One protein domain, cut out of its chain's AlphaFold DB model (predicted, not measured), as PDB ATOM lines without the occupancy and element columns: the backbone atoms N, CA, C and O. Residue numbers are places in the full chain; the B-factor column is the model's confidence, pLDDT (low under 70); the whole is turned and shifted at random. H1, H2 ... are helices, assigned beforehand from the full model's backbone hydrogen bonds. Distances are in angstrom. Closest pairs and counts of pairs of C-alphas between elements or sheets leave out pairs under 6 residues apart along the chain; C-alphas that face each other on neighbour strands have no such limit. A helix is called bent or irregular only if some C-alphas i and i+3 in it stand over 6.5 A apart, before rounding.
ATOM      1  N   SER A  12     126.059 119.097 171.232       80.81
ATOM      2  CA  SER A  12     127.470 118.834 170.959       80.81
ATOM      3  C   SER A  12     128.166 120.021 170.277       80.81
ATOM      4  O   SER A  12     127.567 120.690 169.428       80.81
ATOM      5  N   PRO A  13     129.461 120.244 170.566       81.88
ATOM      6  CA  PRO A  13     130.273 121.236 169.861       81.88
ATOM      7  C   PRO A  13     130.307 121.025 168.336       81.88
ATOM      8  O   PRO A  13     130.277 121.985 167.567       81.88
ATOM      9  N   ASP A  14     130.292 119.762 167.891       83.19
ATOM     10  CA  ASP A  14     130.214 119.397 166.472       83.19
ATOM     11  C   ASP A  14     128.876 119.812 165.843       83.19
ATOM     12  O   ASP A  14     128.858 120.386 164.755       83.19
ATOM     13  N   PHE A  15     127.757 119.632 166.553       85.94
ATOM     14  CA  PHE A  15     126.453 120.087 166.071       85.94
ATOM     15  C   PHE A  15     126.378 121.617 165.961       85.94
ATOM     16  O   PHE A  15     125.817 122.140 164.998       85.94
ATOM     17  N   GLN A  16     127.001 122.357 166.880       86.44
ATOM     18  CA  GLN A  16     127.087 123.820 166.773       86.44
ATOM     19  C   GLN A  16     127.920 124.270 165.562       86.44
ATOM     20  O   GLN A  16     127.558 125.235 164.878       86.44
ATOM     21  N   ALA A  17     129.009 123.563 165.252       87.38
ATOM     22  CA  ALA A  17     129.792 123.800 164.040       87.38
ATOM     23  C   ALA A  17     128.989 123.466 162.769       87.38
ATOM     24  O   ALA A  17     128.970 124.259 161.822       87.38
ATOM     25  N   PHE A  18     128.231 122.368 162.788       90.69
ATOM     26  CA  PHE A  18     127.288 122.028 161.727       90.69
ATOM     27  C   PHE A  18     126.239 123.128 161.501       90.69
ATOM     28  O   PHE A  18     125.982 123.500 160.357       90.69
ATOM     29  N   LEU A  19     125.651 123.706 162.554       90.75
ATOM     30  CA  LEU A  19     124.670 124.788 162.397       90.75
ATOM     31  C   LEU A  19     125.271 126.021 161.707       90.75
ATOM     32  O   LEU A  19     124.598 126.663 160.896       90.75
ATOM     33  N   LYS A  20     126.540 126.345 161.982       90.00
ATOM     34  CA  LYS A  20     127.267 127.416 161.278       90.00
ATOM     35  C   LYS A  20     127.502 127.066 159.808       90.00
ATOM     36  O   LYS A  20     127.287 127.917 158.945       90.00
ATOM     37  N   TYR A  21     127.885 125.823 159.519       91.25
ATOM     38  CA  TYR A  21     128.002 125.314 158.152       91.25
ATOM     39  C   TYR A  21     126.675 125.421 157.389       91.25
ATOM     40  O   TYR A  21     126.619 126.052 156.333       91.25
ATOM     41  N   ALA A  22     125.588 124.896 157.959       92.69
ATOM     42  CA  ALA A  22     124.259 124.928 157.359       92.69
ATOM     43  C   ALA A  22     123.770 126.365 157.134       92.69
ATOM     44  O   ALA A  22     123.233 126.683 156.073       92.69
ATOM     45  N   ARG A  23     124.009 127.267 158.093       92.94
ATOM     46  CA  ARG A  23     123.708 128.695 157.945       92.94
ATOM     47  C   ARG A  23     124.425 129.293 156.733       92.94
ATOM     48  O   ARG A  23     123.779 129.930 155.903       92.94
ATOM     49  N   ASN A  24     125.735 129.075 156.616       92.06
ATOM     50  CA  ASN A  24     126.521 129.587 155.492       92.06
ATOM     51  C   ASN A  24     126.050 129.003 154.151       92.06
ATOM     52  O   ASN A  24     125.929 129.747 153.174       92.06
ATOM     53  N   TYR A  25     125.718 127.709 154.114       92.44
ATOM     54  CA  TYR A  25     125.115 127.065 152.946       92.44
ATOM     55  C   TYR A  25     123.814 127.768 152.530       92.44
ATOM     56  O   TYR A  25     123.709 128.246 151.400       92.44
ATOM     57  N   TYR A  26     122.844 127.908 153.439       93.50
ATOM     58  CA  TYR A  26     121.546 128.489 153.089       93.50
ATOM     59  C   TYR A  26     121.639 129.959 152.687       93.50
ATOM     60  O   TYR A  26     120.955 130.354 151.747       93.50
ATOM     61  N   PHE A  27     122.507 130.761 153.314       93.94
ATOM     62  CA  PHE A  27     122.736 132.140 152.863       93.94
ATOM     63  C   PHE A  27     123.325 132.199 151.453       93.94
ATOM     64  O   PHE A  27     122.902 133.028 150.644       93.94
ATOM     65  N   THR A  28     124.264 131.306 151.139       92.12
ATOM     66  CA  THR A  28     124.872 131.228 149.805       92.12
ATOM     67  C   THR A  28     123.827 130.865 148.752       92.12
ATOM     68  O   THR A  28     123.711 131.554 147.738       92.12
ATOM     69  N   ILE A  29     123.011 129.839 149.017       92.69
ATOM     70  CA  ILE A  29     121.940 129.418 148.107       92.69
ATOM     71  C   ILE A  29     120.852 130.490 147.986       92.69
ATOM     72  O   ILE A  29     120.386 130.745 146.881       92.69
ATOM     73  N   ALA A  30     120.477 131.165 149.076       94.25
ATOM     74  CA  ALA A  30     119.486 132.242 149.046       94.25
ATOM     75  C   ALA A  30     119.929 133.403 148.153       94.25
ATOM     76  O   ALA A  30     119.128 133.898 147.358       94.25
ATOM     77  N   LYS A  31     121.204 133.803 148.248       95.00
ATOM     78  CA  LYS A  31     121.781 134.844 147.394       95.00
ATOM     79  C   LYS A  31     121.824 134.406 145.930       95.00
ATOM     80  O   LYS A  31     121.339 135.132 145.074       95.00
ATOM     81  N   LEU A  32     122.335 133.205 145.654       94.12
ATOM     82  CA  LEU A  32     122.399 132.684 144.288       94.12
ATOM     83  C   LEU A  32     121.001 132.574 143.664       94.12
ATOM     84  O   LEU A  32     120.797 132.987 142.527       94.12
ATOM     85  N   ALA A  33     120.023 132.071 144.419       94.44
ATOM     86  CA  ALA A  33     118.637 131.996 143.978       94.44
ATOM     87  C   ALA A  33     118.064 133.381 143.654       94.44
ATOM     88  O   ALA A  33     117.265 133.506 142.729       94.44
ATOM     89  N   TRP A  34     118.462 134.419 144.397       96.62
ATOM     90  CA  TRP A  34     118.020 135.794 144.155       96.62
ATOM     91  C   TRP A  34     118.615 136.350 142.866       96.62
ATOM     92  O   TRP A  34     117.879 136.869 142.029       96.62
ATOM     93  N   ASP A  35     119.916 136.156 142.662       95.44
ATOM     94  CA  ASP A  35     120.607 136.581 141.444       95.44
ATOM     95  C   ASP A  35     120.002 135.899 140.199       95.44
ATOM     96  O   ASP A  35     119.749 136.548 139.181       95.44
ATOM     97  N   VAL A  36     119.684 134.601 140.296       94.62
ATOM     98  CA  VAL A  36     118.998 133.851 139.229       94.62
ATOM     99  C   VAL A  36     117.568 134.356 139.019       94.62
ATOM    100  O   VAL A  36     117.148 134.513 137.874       94.62
ATOM    101  N   ALA A  37     116.823 134.637 140.093       94.38
ATOM    102  CA  ALA A  37     115.462 135.157 139.995       94.38
ATOM    103  C   ALA A  37     115.423 136.502 139.261       94.38
ATOM    104  O   ALA A  37     114.612 136.670 138.353       94.38
ATOM    105  N   LEU A  38     116.318 137.434 139.609       94.81
ATOM    106  CA  LEU A  38     116.416 138.736 138.943       94.81
ATOM    107  C   LEU A  38     116.735 138.586 137.455       94.81
ATOM    108  O   LEU A  38     116.040 139.164 136.623       94.81
ATOM    109  N   LYS A  39     117.718 137.745 137.120       95.12
ATOM    110  CA  LYS A  39     118.067 137.461 135.725       95.12
ATOM    111  C   LYS A  39     116.877 136.897 134.942       95.12
ATOM    112  O   LYS A  39     116.597 137.352 133.839       95.12
ATOM    113  N   PHE A  40     116.149 135.947 135.526       93.31
ATOM    114  CA  PHE A  40     114.989 135.329 134.883       93.31
ATOM    115  C   PHE A  40     113.843 136.326 134.658       93.31
ATOM    116  O   PHE A  40     113.190 136.301 133.617       93.31
ATOM    117  N   ILE A  41     113.612 137.225 135.617       94.69
ATOM    118  CA  ILE A  41     112.607 138.289 135.511       94.69
ATOM    119  C   ILE A  41     112.933 139.233 134.360       94.69
ATOM    120  O   ILE A  41     112.043 139.531 133.561       94.69
ATOM    121  N   ASP A  42     114.192 139.663 134.267       94.44
ATOM    122  CA  ASP A  42     114.652 140.574 133.221       94.44
ATOM    123  C   ASP A  42     114.584 139.908 131.833       94.44
ATOM    124  O   ASP A  42     114.086 140.512 130.883       94.44
ATOM    125  N   GLU A  43     115.008 138.646 131.710       95.88
ATOM    126  CA  GLU A  43     115.011 137.903 130.438       95.88
ATOM    127  C   GLU A  43     113.603 137.549 129.936       95.88
ATOM    128  O   GLU A  43     113.359 137.533 128.729       95.88
ATOM    129  N   CYS A  44     112.669 137.266 130.846       94.62
ATOM    130  CA  CYS A  44     111.311 136.835 130.502       94.62
ATOM    131  C   CYS A  44     110.271 137.965 130.570       94.62
ATOM    132  O   CYS A  44     109.080 137.701 130.396       94.62
ATOM    133  N   GLY A  45     110.687 139.208 130.838       93.69
ATOM    134  CA  GLY A  45     109.785 140.360 130.937       93.69
ATOM    135  C   GLY A  45     108.745 140.221 132.053       93.69
ATOM    136  O   GLY A  45     107.605 140.668 131.910       93.69
ATOM    137  N   ILE A  46     109.107 139.557 133.153       92.94
ATOM    138  CA  ILE A  46     108.187 139.307 134.263       92.94
ATOM    139  C   ILE A  46     108.064 140.585 135.114       92.94
ATOM    140  O   ILE A  46     109.049 141.288 135.335       92.94
ATOM    141  N   PRO A  47     106.872 140.903 135.645       93.69
ATOM    142  CA  PRO A  47     106.721 141.969 136.629       93.69
ATOM    143  C   PRO A  47     107.610 141.772 137.873       93.69
ATOM    144  O   PRO A  47     107.642 140.697 138.476       93.69
ATOM    145  N   ARG A  48     108.332 142.828 138.281       90.00
ATOM    146  CA  ARG A  48     109.280 142.794 139.415       90.00
ATOM    147  C   ARG A  48     108.634 142.475 140.765       90.00
ATOM    148  O   ARG A  48     109.304 141.935 141.638       90.00
ATOM    149  N   ASP A  49     107.351 142.768 140.945       93.62
ATOM    150  CA  ASP A  49     106.585 142.405 142.147       93.62
ATOM    151  C   ASP A  49     106.503 140.881 142.355       93.62
ATOM    152  O   ASP A  49     106.325 140.414 143.479       93.62
ATOM    153  N   ARG A  50     106.735 140.085 141.300       93.12
ATOM    154  CA  ARG A  50     106.823 138.619 141.379       93.12
ATOM    155  C   ARG A  50     108.204 138.090 141.768       93.12
ATOM    156  O   ARG A  50     108.358 136.873 141.891       93.12
ATOM    157  N   ALA A  51     109.193 138.955 142.001       92.44
ATOM    158  CA  ALA A  51     110.568 138.529 142.258       92.44
ATOM    159  C   ALA A  51     110.706 137.588 143.452       92.44
ATOM    160  O   ALA A  51     111.355 136.550 143.352       92.44
ATOM    161  N   ILE A  52     110.028 137.907 144.553       94.25
ATOM    162  CA  ILE A  52     110.040 137.092 145.773       94.25
ATOM    163  C   ILE A  52     109.428 135.708 145.533       94.25
ATOM    164  O   ILE A  52     109.938 134.714 146.045       94.25
ATOM    165  N   TYR A  53     108.363 135.619 144.731       94.56
ATOM    166  CA  TYR A  53     107.731 134.338 144.415       94.56
ATOM    167  C   TYR A  53     108.662 133.436 143.592       94.56
ATOM    168  O   TYR A  53     108.841 132.262 143.917       94.56
ATOM    169  N   ILE A  54     109.288 133.994 142.552       93.94
ATOM    170  CA  ILE A  54     110.234 133.269 141.690       93.94
ATOM    171  C   ILE A  54     111.461 132.842 142.491       93.94
ATOM    172  O   ILE A  54     111.856 131.678 142.437       93.94
ATOM    173  N   TRP A  55     112.012 133.759 143.286       96.31
ATOM    174  CA  TRP A  55     113.091 133.465 144.218       96.31
ATOM    175  C   TRP A  55     112.749 132.294 145.137       96.31
ATOM    176  O   TRP A  55     113.540 131.360 145.231       96.31
ATOM    177  N   GLY A  56     111.566 132.305 145.759       92.19
ATOM    178  CA  GLY A  56     111.123 131.232 146.648       92.19
ATOM    179  C   GLY A  56     111.088 129.877 145.943       92.19
ATOM    180  O   GLY A  56     111.595 128.895 146.479       92.19
ATOM    181  N   LYS A  57     110.586 129.825 144.703       94.62
ATOM    182  CA  LYS A  57     110.551 128.586 143.907       94.62
ATOM    183  C   LYS A  57     111.940 128.067 143.550       94.62
ATOM    184  O   LYS A  57     112.190 126.865 143.640       94.62
ATOM    185  N   ILE A  58     112.851 128.961 143.175       92.56
ATOM    186  CA  ILE A  58     114.246 128.605 142.893       92.56
ATOM    187  C   ILE A  58     114.913 128.109 144.181       92.56
ATOM    188  O   ILE A  58     115.490 127.025 144.205       92.56
ATOM    189  N   PHE A  59     114.780 128.854 145.278       93.00
ATOM    190  CA  PHE A  59     115.362 128.494 146.565       93.00
ATOM    191  C   PHE A  59     114.863 127.133 147.067       93.00
ATOM    192  O   PHE A  59     115.678 126.292 147.432       93.00
ATOM    193  N   GLU A  60     113.556 126.866 147.025       90.75
ATOM    194  CA  GLU A  60     112.973 125.559 147.376       90.75
ATOM    195  C   GLU A  60     113.558 124.414 146.538       90.75
ATOM    196  O   GLU A  60     113.782 123.325 147.054       90.75
ATOM    197  N   THR A  61     113.848 124.666 145.260       88.81
ATOM    198  CA  THR A  61     114.379 123.651 144.337       88.81
ATOM    199  C   THR A  61     115.842 123.303 144.628       88.81
ATOM    200  O   THR A  61     116.233 122.143 144.511       88.81
ATOM    201  N   PHE A  62     116.660 124.292 145.002       85.31
ATOM    202  CA  PHE A  62     118.108 124.116 145.196       85.31
ATOM    203  C   PHE A  62     118.538 123.998 146.665       85.31
ATOM    204  O   PHE A  62     119.678 123.631 146.966       85.31
ATOM    205  N   SER A  63     117.652 124.314 147.608       87.50
ATOM    206  CA  SER A  63     117.936 124.160 149.030       87.50
ATOM    207  C   SER A  63     117.864 122.681 149.420       87.50
ATOM    208  O   SER A  63     116.838 122.016 149.314       87.50
ATOM    209  N   SER A  64     118.993 122.142 149.879       83.62
ATOM    210  CA  SER A  64     119.036 120.779 150.401       83.62
ATOM    211  C   SER A  64     118.332 120.728 151.763       83.62
ATOM    212  O   SER A  64     118.537 121.635 152.579       83.62
ATOM    213  N   PRO A  65     117.521 119.697 152.062       87.19
ATOM    214  CA  PRO A  65     117.001 119.470 153.404       87.19
ATOM    215  C   PRO A  65     118.122 119.406 154.449       87.19
ATOM    216  O   PRO A  65     119.147 118.758 154.239       87.19
ATOM    217  N   LEU A  66     117.894 119.999 155.625       85.06
ATOM    218  CA  LEU A  66     118.904 120.108 156.689       85.06
ATOM    219  C   LEU A  66     119.513 118.750 157.089       85.06
ATOM    220  O   LEU A  66     120.703 118.653 157.372       85.06
ATOM    221  N   ARG A  67     118.713 117.677 157.054       82.88
ATOM    222  CA  ARG A  67     119.177 116.309 157.338       82.88
ATOM    223  C   ARG A  67     120.238 115.822 156.348       82.88
ATOM    224  O   ARG A  67     121.142 115.093 156.742       82.88
ATOM    225  N   TYR A  68     120.134 116.190 155.075       86.69
ATOM    226  CA  TYR A  68     121.126 115.805 154.072       86.69
ATOM    227  C   TYR A  68     122.410 116.615 154.221       86.69
ATOM    228  O   TYR A  68     123.483 116.033 154.112       86.69
ATOM    229  N   LEU A  69     122.307 117.895 154.594       87.81
ATOM    230  CA  LEU A  69     123.476 118.696 154.970       87.81
ATOM    231  C   LEU A  69     124.196 118.122 156.194       87.81
ATOM    232  O   LEU A  69     125.418 118.175 156.251       87.81
ATOM    233  N   TYR A  70     123.470 117.552 157.161       86.88
ATOM    234  CA  TYR A  70     124.096 116.883 158.308       86.88
ATOM    235  C   TYR A  70     124.839 115.607 157.893       86.88
ATOM    236  O   TYR A  70     125.968 115.375 158.313       86.88
ATOM    237  N   ASN A  71     124.247 114.805 157.004       86.12
ATOM    238  CA  ASN A  71     124.924 113.624 156.465       86.12
ATOM    239  C   ASN A  71     126.178 113.995 155.658       86.12
ATOM    240  O   ASN A  71     127.172 113.279 155.712       86.12
ATOM    241  N   GLU A  72     126.127 115.088 154.896       87.44
ATOM    242  CA  GLU A  72     127.292 115.625 154.192       87.44
ATOM    243  C   GLU A  72     128.349 116.106 155.186       87.44
ATOM    244  O   GLU A  72     129.511 115.725 155.068       87.44
ATOM    245  N   TRP A  73     127.936 116.862 156.208       88.19
ATOM    246  CA  TRP A  73     128.805 117.307 157.293       88.19
ATOM    247  C   TRP A  73     129.550 116.137 157.930       88.19
ATOM    248  O   TRP A  73     130.765 116.200 158.069       88.19
ATOM    249  N   ASP A  74     128.876 115.037 158.249       85.31
ATOM    250  CA  ASP A  74     129.505 113.838 158.819       85.31
ATOM    251  C   ASP A  74     130.618 113.239 157.942       85.31
ATOM    252  O   ASP A  74     131.516 112.574 158.462       85.31
ATOM    253  N   LEU A  75     130.581 113.478 156.630       86.75
ATOM    254  CA  LEU A  75     131.564 112.986 155.665       86.75
ATOM    255  C   LEU A  75     132.686 113.991 155.372       86.75
ATOM    256  O   LEU A  75     133.670 113.612 154.734       86.75
ATOM    257  N   LEU A  76     132.558 115.247 155.812       88.31
ATOM    258  CA  LEU A  76     133.570 116.267 155.554       88.31
ATOM    259  C   LEU A  76     134.875 115.973 156.315       88.31
ATOM    260  O   LEU A  76     134.834 115.584 157.489       88.31
ATOM    261  N   PRO A  77     136.036 116.216 155.683       86.81
ATOM    262  CA  PRO A  77     137.331 116.147 156.347       86.81
ATOM    263  C   PRO A  77     137.417 117.077 157.578       86.81
ATOM    264  O   PRO A  77     136.868 118.185 157.537       86.81
ATOM    265  N   PRO A  78     138.099 116.672 158.669       83.06
ATOM    266  CA  PRO A  78     138.211 117.481 159.890       83.06
ATOM    267  C   PRO A  78     138.786 118.889 159.665       83.06
ATOM    268  O   PRO A  78     138.258 119.863 160.197       83.06
ATOM    269  N   ASP A  79     139.795 119.014 158.805       86.12
ATOM    270  CA  ASP A  79     140.439 120.278 158.421       86.12
ATOM    271  C   ASP A  79     139.468 121.255 157.742       86.12
ATOM    272  O   ASP A  79     139.589 122.477 157.863       86.12
ATOM    273  N   TYR A  80     138.456 120.736 157.046       85.31
ATOM    274  CA  TYR A  80     137.413 121.575 156.475       85.31
ATOM    275  C   TYR A  80     136.413 122.041 157.542       85.31
ATOM    276  O   TYR A  80     135.973 123.196 157.517       85.31
ATOM    277  N   LYS A  81     136.074 121.163 158.493       85.38
ATOM    278  CA  LYS A  81     135.164 121.474 159.608       85.38
ATOM    279  C   LYS A  81     135.725 122.544 160.540       85.38
ATOM    280  O   LYS A  81     134.950 123.344 161.067       85.38
ATOM    281  N   ASP A  82     137.049 122.628 160.665       83.56
ATOM    282  CA  ASP A  82     137.745 123.632 161.478       83.56
ATOM    283  C   ASP A  82     137.360 125.077 161.151       83.56
ATOM    284  O   ASP A  82     137.405 125.934 162.034       83.56
ATOM    285  N   LYS A  83     136.942 125.351 159.910       87.00
ATOM    286  CA  LYS A  83     136.470 126.675 159.467       87.00
ATOM    287  C   LYS A  83     135.189 127.124 160.173       87.00
ATOM    288  O   LYS A  83     134.873 128.311 160.183       87.00
ATOM    289  N   PHE A  84     134.433 126.176 160.719       85.75
ATOM    290  CA  PHE A  84     133.139 126.409 161.353       85.75
ATOM    291  C   PHE A  84     133.187 126.187 162.874       85.75
ATOM    292  O   PHE A  84     132.219 126.498 163.572       85.75
ATOM    293  N   MET A  85     134.310 125.708 163.412       83.62
ATOM    294  CA  MET A  85     134.527 125.513 164.848       83.62
ATOM    295  C   MET A  85     135.120 126.772 165.494       83.62
ATOM    296  O   MET A  85     135.977 127.429 164.911       83.62
ATOM    297  N   SER A  86     134.670 127.123 166.703       80.31
ATOM    298  CA  SER A  86     135.345 128.146 167.519       80.31
ATOM    299  C   SER A  86     136.528 127.541 168.279       80.31
ATOM    300  O   SER A  86     136.561 126.337 168.529       80.31
ATOM    301  N   ASP A  87     137.471 128.380 168.710       80.25
ATOM    302  CA  ASP A  87     138.623 127.943 169.517       80.25
ATOM    303  C   ASP A  87     138.219 127.319 170.863       80.25
ATOM    304  O   ASP A  87     138.953 126.516 171.434       80.25
ATOM    305  N   GLU A  88     137.051 127.694 171.380       75.88
ATOM    306  CA  GLU A  88     136.428 127.087 172.559       75.88
ATOM    307  C   GLU A  88     135.975 125.649 172.269       75.88
ATOM    308  O   GLU A  88     136.368 124.720 172.967       75.88
ATOM    309  N   VAL A  89     135.256 125.442 171.160       70.75
ATOM    310  CA  VAL A  89     134.811 124.117 170.701       70.75
ATOM    311  C   VAL A  89     136.000 123.186 170.448       70.75
ATOM    312  O   VAL A  89     135.963 122.019 170.838       70.75
ATOM    313  N   LYS A  90     137.074 123.696 169.833       76.75
ATOM    314  CA  LYS A  90     138.300 122.916 169.601       76.75
ATOM    315  C   LYS A  90     138.918 122.435 170.916       76.75
ATOM    316  O   LYS A  90     139.245 121.256 171.035       76.75
ATOM    317  N   ARG A  91     138.998 123.315 171.921       80.62
ATOM    318  CA  ARG A  91     139.496 122.968 173.262       80.62
ATOM    319  C   ARG A  91     138.645 121.900 173.943       80.62
ATOM    320  O   ARG A  91     139.204 120.930 174.447       80.62
ATOM    321  N   GLU A  92     137.320 122.017 173.904       80.12
ATOM    322  CA  GLU A  92     136.432 121.004 174.492       80.12
ATOM    323  C   GLU A  92     136.585 119.628 173.828       80.12
ATOM    324  O   GLU A  92     136.561 118.596 174.507       80.12
ATOM    325  N   ILE A  93     136.752 119.594 172.502       77.75
ATOM    326  CA  ILE A  93     136.993 118.350 171.762       77.75
ATOM    327  C   ILE A  93     138.328 117.729 172.187       77.75
ATOM    328  O   ILE A  93     138.371 116.531 172.477       77.75
ATOM    329  N   GLU A  94     139.397 118.523 172.273       79.19
ATOM    330  CA  GLU A  94     140.708 118.051 172.732       79.19
ATOM    331  C   GLU A  94     140.671 117.520 174.169       79.19
ATOM    332  O   GLU A  94     141.241 116.464 174.451       79.19
ATOM    333  N   GLU A  95     139.998 118.215 175.087       83.94
ATOM    334  CA  GLU A  95     139.850 117.772 176.477       83.94
ATOM    335  C   GLU A  95     139.057 116.466 176.575       83.94
ATOM    336  O   GLU A  95     139.496 115.528 177.249       83.94
ATOM    337  N   ARG A  96     137.934 116.350 175.851       79.94
ATOM    338  CA  ARG A  96     137.163 115.098 175.785       79.94
ATOM    339  C   ARG A  96     137.984 113.960 175.183       79.94
ATOM    340  O   ARG A  96     137.921 112.841 175.690       79.94
ATOM    341  N   ALA A  97     138.776 114.227 174.144       77.44
ATOM    342  CA  ALA A  97     139.664 113.233 173.548       77.44
ATOM    343  C   ALA A  97     140.730 112.757 174.548       77.44
ATOM    344  O   ALA A  97     140.898 111.550 174.727       77.44
ATOM    345  N   LYS A  98     141.385 113.681 175.268       80.00
ATOM    346  CA  LYS A  98     142.356 113.356 176.330       80.00
ATOM    347  C   LYS A  98     141.730 112.492 177.426       80.00
ATOM    348  O   LYS A  98     142.327 111.496 177.823       80.00
ATOM    349  N   GLN A  99     140.515 112.822 177.869       81.12
ATOM    350  CA  GLN A  99     139.786 112.036 178.871       81.12
ATOM    351  C   GLN A  99     139.424 110.629 178.374       81.12
ATOM    352  O   GLN A  99     139.542 109.662 179.125       81.12
ATOM    353  N   LEU A 100     138.976 110.495 177.120       80.38
ATOM    354  CA  LEU A 100     138.644 109.197 176.524       80.38
ATOM    355  C   LEU A 100     139.880 108.304 176.384       80.38
ATOM    356  O   LEU A 100     139.819 107.125 176.734       80.38
ATOM    357  N   ILE A 101     140.990 108.879 175.914       78.56
ATOM    358  CA  ILE A 101     142.273 108.186 175.771       78.56
ATOM    359  C   ILE A 101     142.801 107.759 177.143       78.56
ATOM    360  O   ILE A 101     143.114 106.586 177.313       78.56
ATOM    361  N   SER A 102     142.835 108.658 178.134       77.75
ATOM    362  CA  SER A 102     143.260 108.331 179.506       77.75
ATOM    363  C   SER A 102     142.450 107.169 180.086       77.75
ATOM    364  O   SER A 102     143.035 106.199 180.552       77.75
ATOM    365  N   LYS A 103     141.118 107.186 179.942       76.31
ATOM    366  CA  LYS A 103     140.261 106.082 180.403       76.31
ATOM    367  C   LYS A 103     140.546 104.754 179.698       76.31
ATOM    368  O   LYS A 103     140.417 103.714 180.325       76.31
ATOM    369  N   HIS A 104     140.885 104.759 178.408       69.25
ATOM    370  CA  HIS A 104     141.205 103.525 177.673       69.25
ATOM    371  C   HIS A 104     142.624 103.009 177.958       69.25
ATOM    372  O   HIS A 104     142.833 101.796 177.998       69.25
ATOM    373  N   ILE A 105     143.583 103.911 178.178       66.38
ATOM    374  CA  ILE A 105     144.963 103.555 178.533       66.38
ATOM    375  C   ILE A 105     145.030 102.993 179.961       66.38
ATOM    376  O   ILE A 105     145.697 101.986 180.178       66.38
TER     377      ILE A 105
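Overview. This is residues 12 to 105 of the 115 residues of an uncharacterized protein of Candidatus Nezhaarchaeota archaeon WYZ-LMO8 (UniProt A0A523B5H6). One long helix, H1, is the spine of an extended model: H2 folds back slantwise over its later part, H3 crosses near its beginning, and H5 starts at that same beginning and heads off beyond it as an arm. Residues 94 to 105 of H5 stick out, and so do residues 75 to 80, of which 78 to 80 belong to the short H4. The printed part has 94 residues with five named helices, H1 to H5 in order along the chain, and no named strand; its class is all helix. It is extended, with a radius of gyration of the C-alphas of 19.6 A, and spans 69 by 22 by 17 A, the arm adding to the length.

Along the chain. Find C-alpha 13 at (130.273, 121.236, 169.861); from there H1, residues 13 to 44, runs 46.4 A to C-alpha 44 at (111.311, 136.835, 130.502). Next comes H2, residues 48 to 62, 21.5 A long; it is irregular, with C-alphas 49 and 52 standing 7.3 A apart. Read on to H3, residues 66 to 75, 14.6 A, and to H4, residues 78 to 81, 5.0 A. H5, residues 87 to 105, runs 26.8 A and ends with C-alpha 105 at (144.963, 103.555, 178.533).

Arrangement. Start with H1, the hub, which touches H2, H3 and H5. With its residues 29 to 41 alone it touches H2, closest at the C-alphas of Ala 37 and Trp 55, 5.1 A apart; the two run opposite ways at a steep tilt of 46 degrees. With residues 18 to 22 alone it touches H3, closest at the C-alphas of Phe 18 and Trp 73, 6.7 A apart, opposite ways at a steep tilt of 59 degrees. Residues 13 to 14 of H1 touch residues 89 to 93 of H5, closest at the C-alphas of Pro 13 and Val 89, 5.4 A apart; the tilt is a steep 42 degrees, opposite ways. H4 is close to H1 but not clearly touching, the closest C-alphas, Ala 17 and Lys 81, being 7.3 A apart. H2 is apart from H3, H4 and H5. In H1 and H5 every O i to N i+4 pair is within hydrogen-bond range, in H2 9 of 11 and in H3 5 of 6; H4 is too short for such a pair.

Size, cuts and confidence. The two C-alphas farthest apart are those of Gly 45 and Ile 105, at 69.7 A. Without the stretches that stand free, the body spans 54 by 21 by 15 A. The printed part has no cut, and its four links are tight. The mean pLDDT of the printed part is 87.5; look for values under 70 at residues 104 to 105.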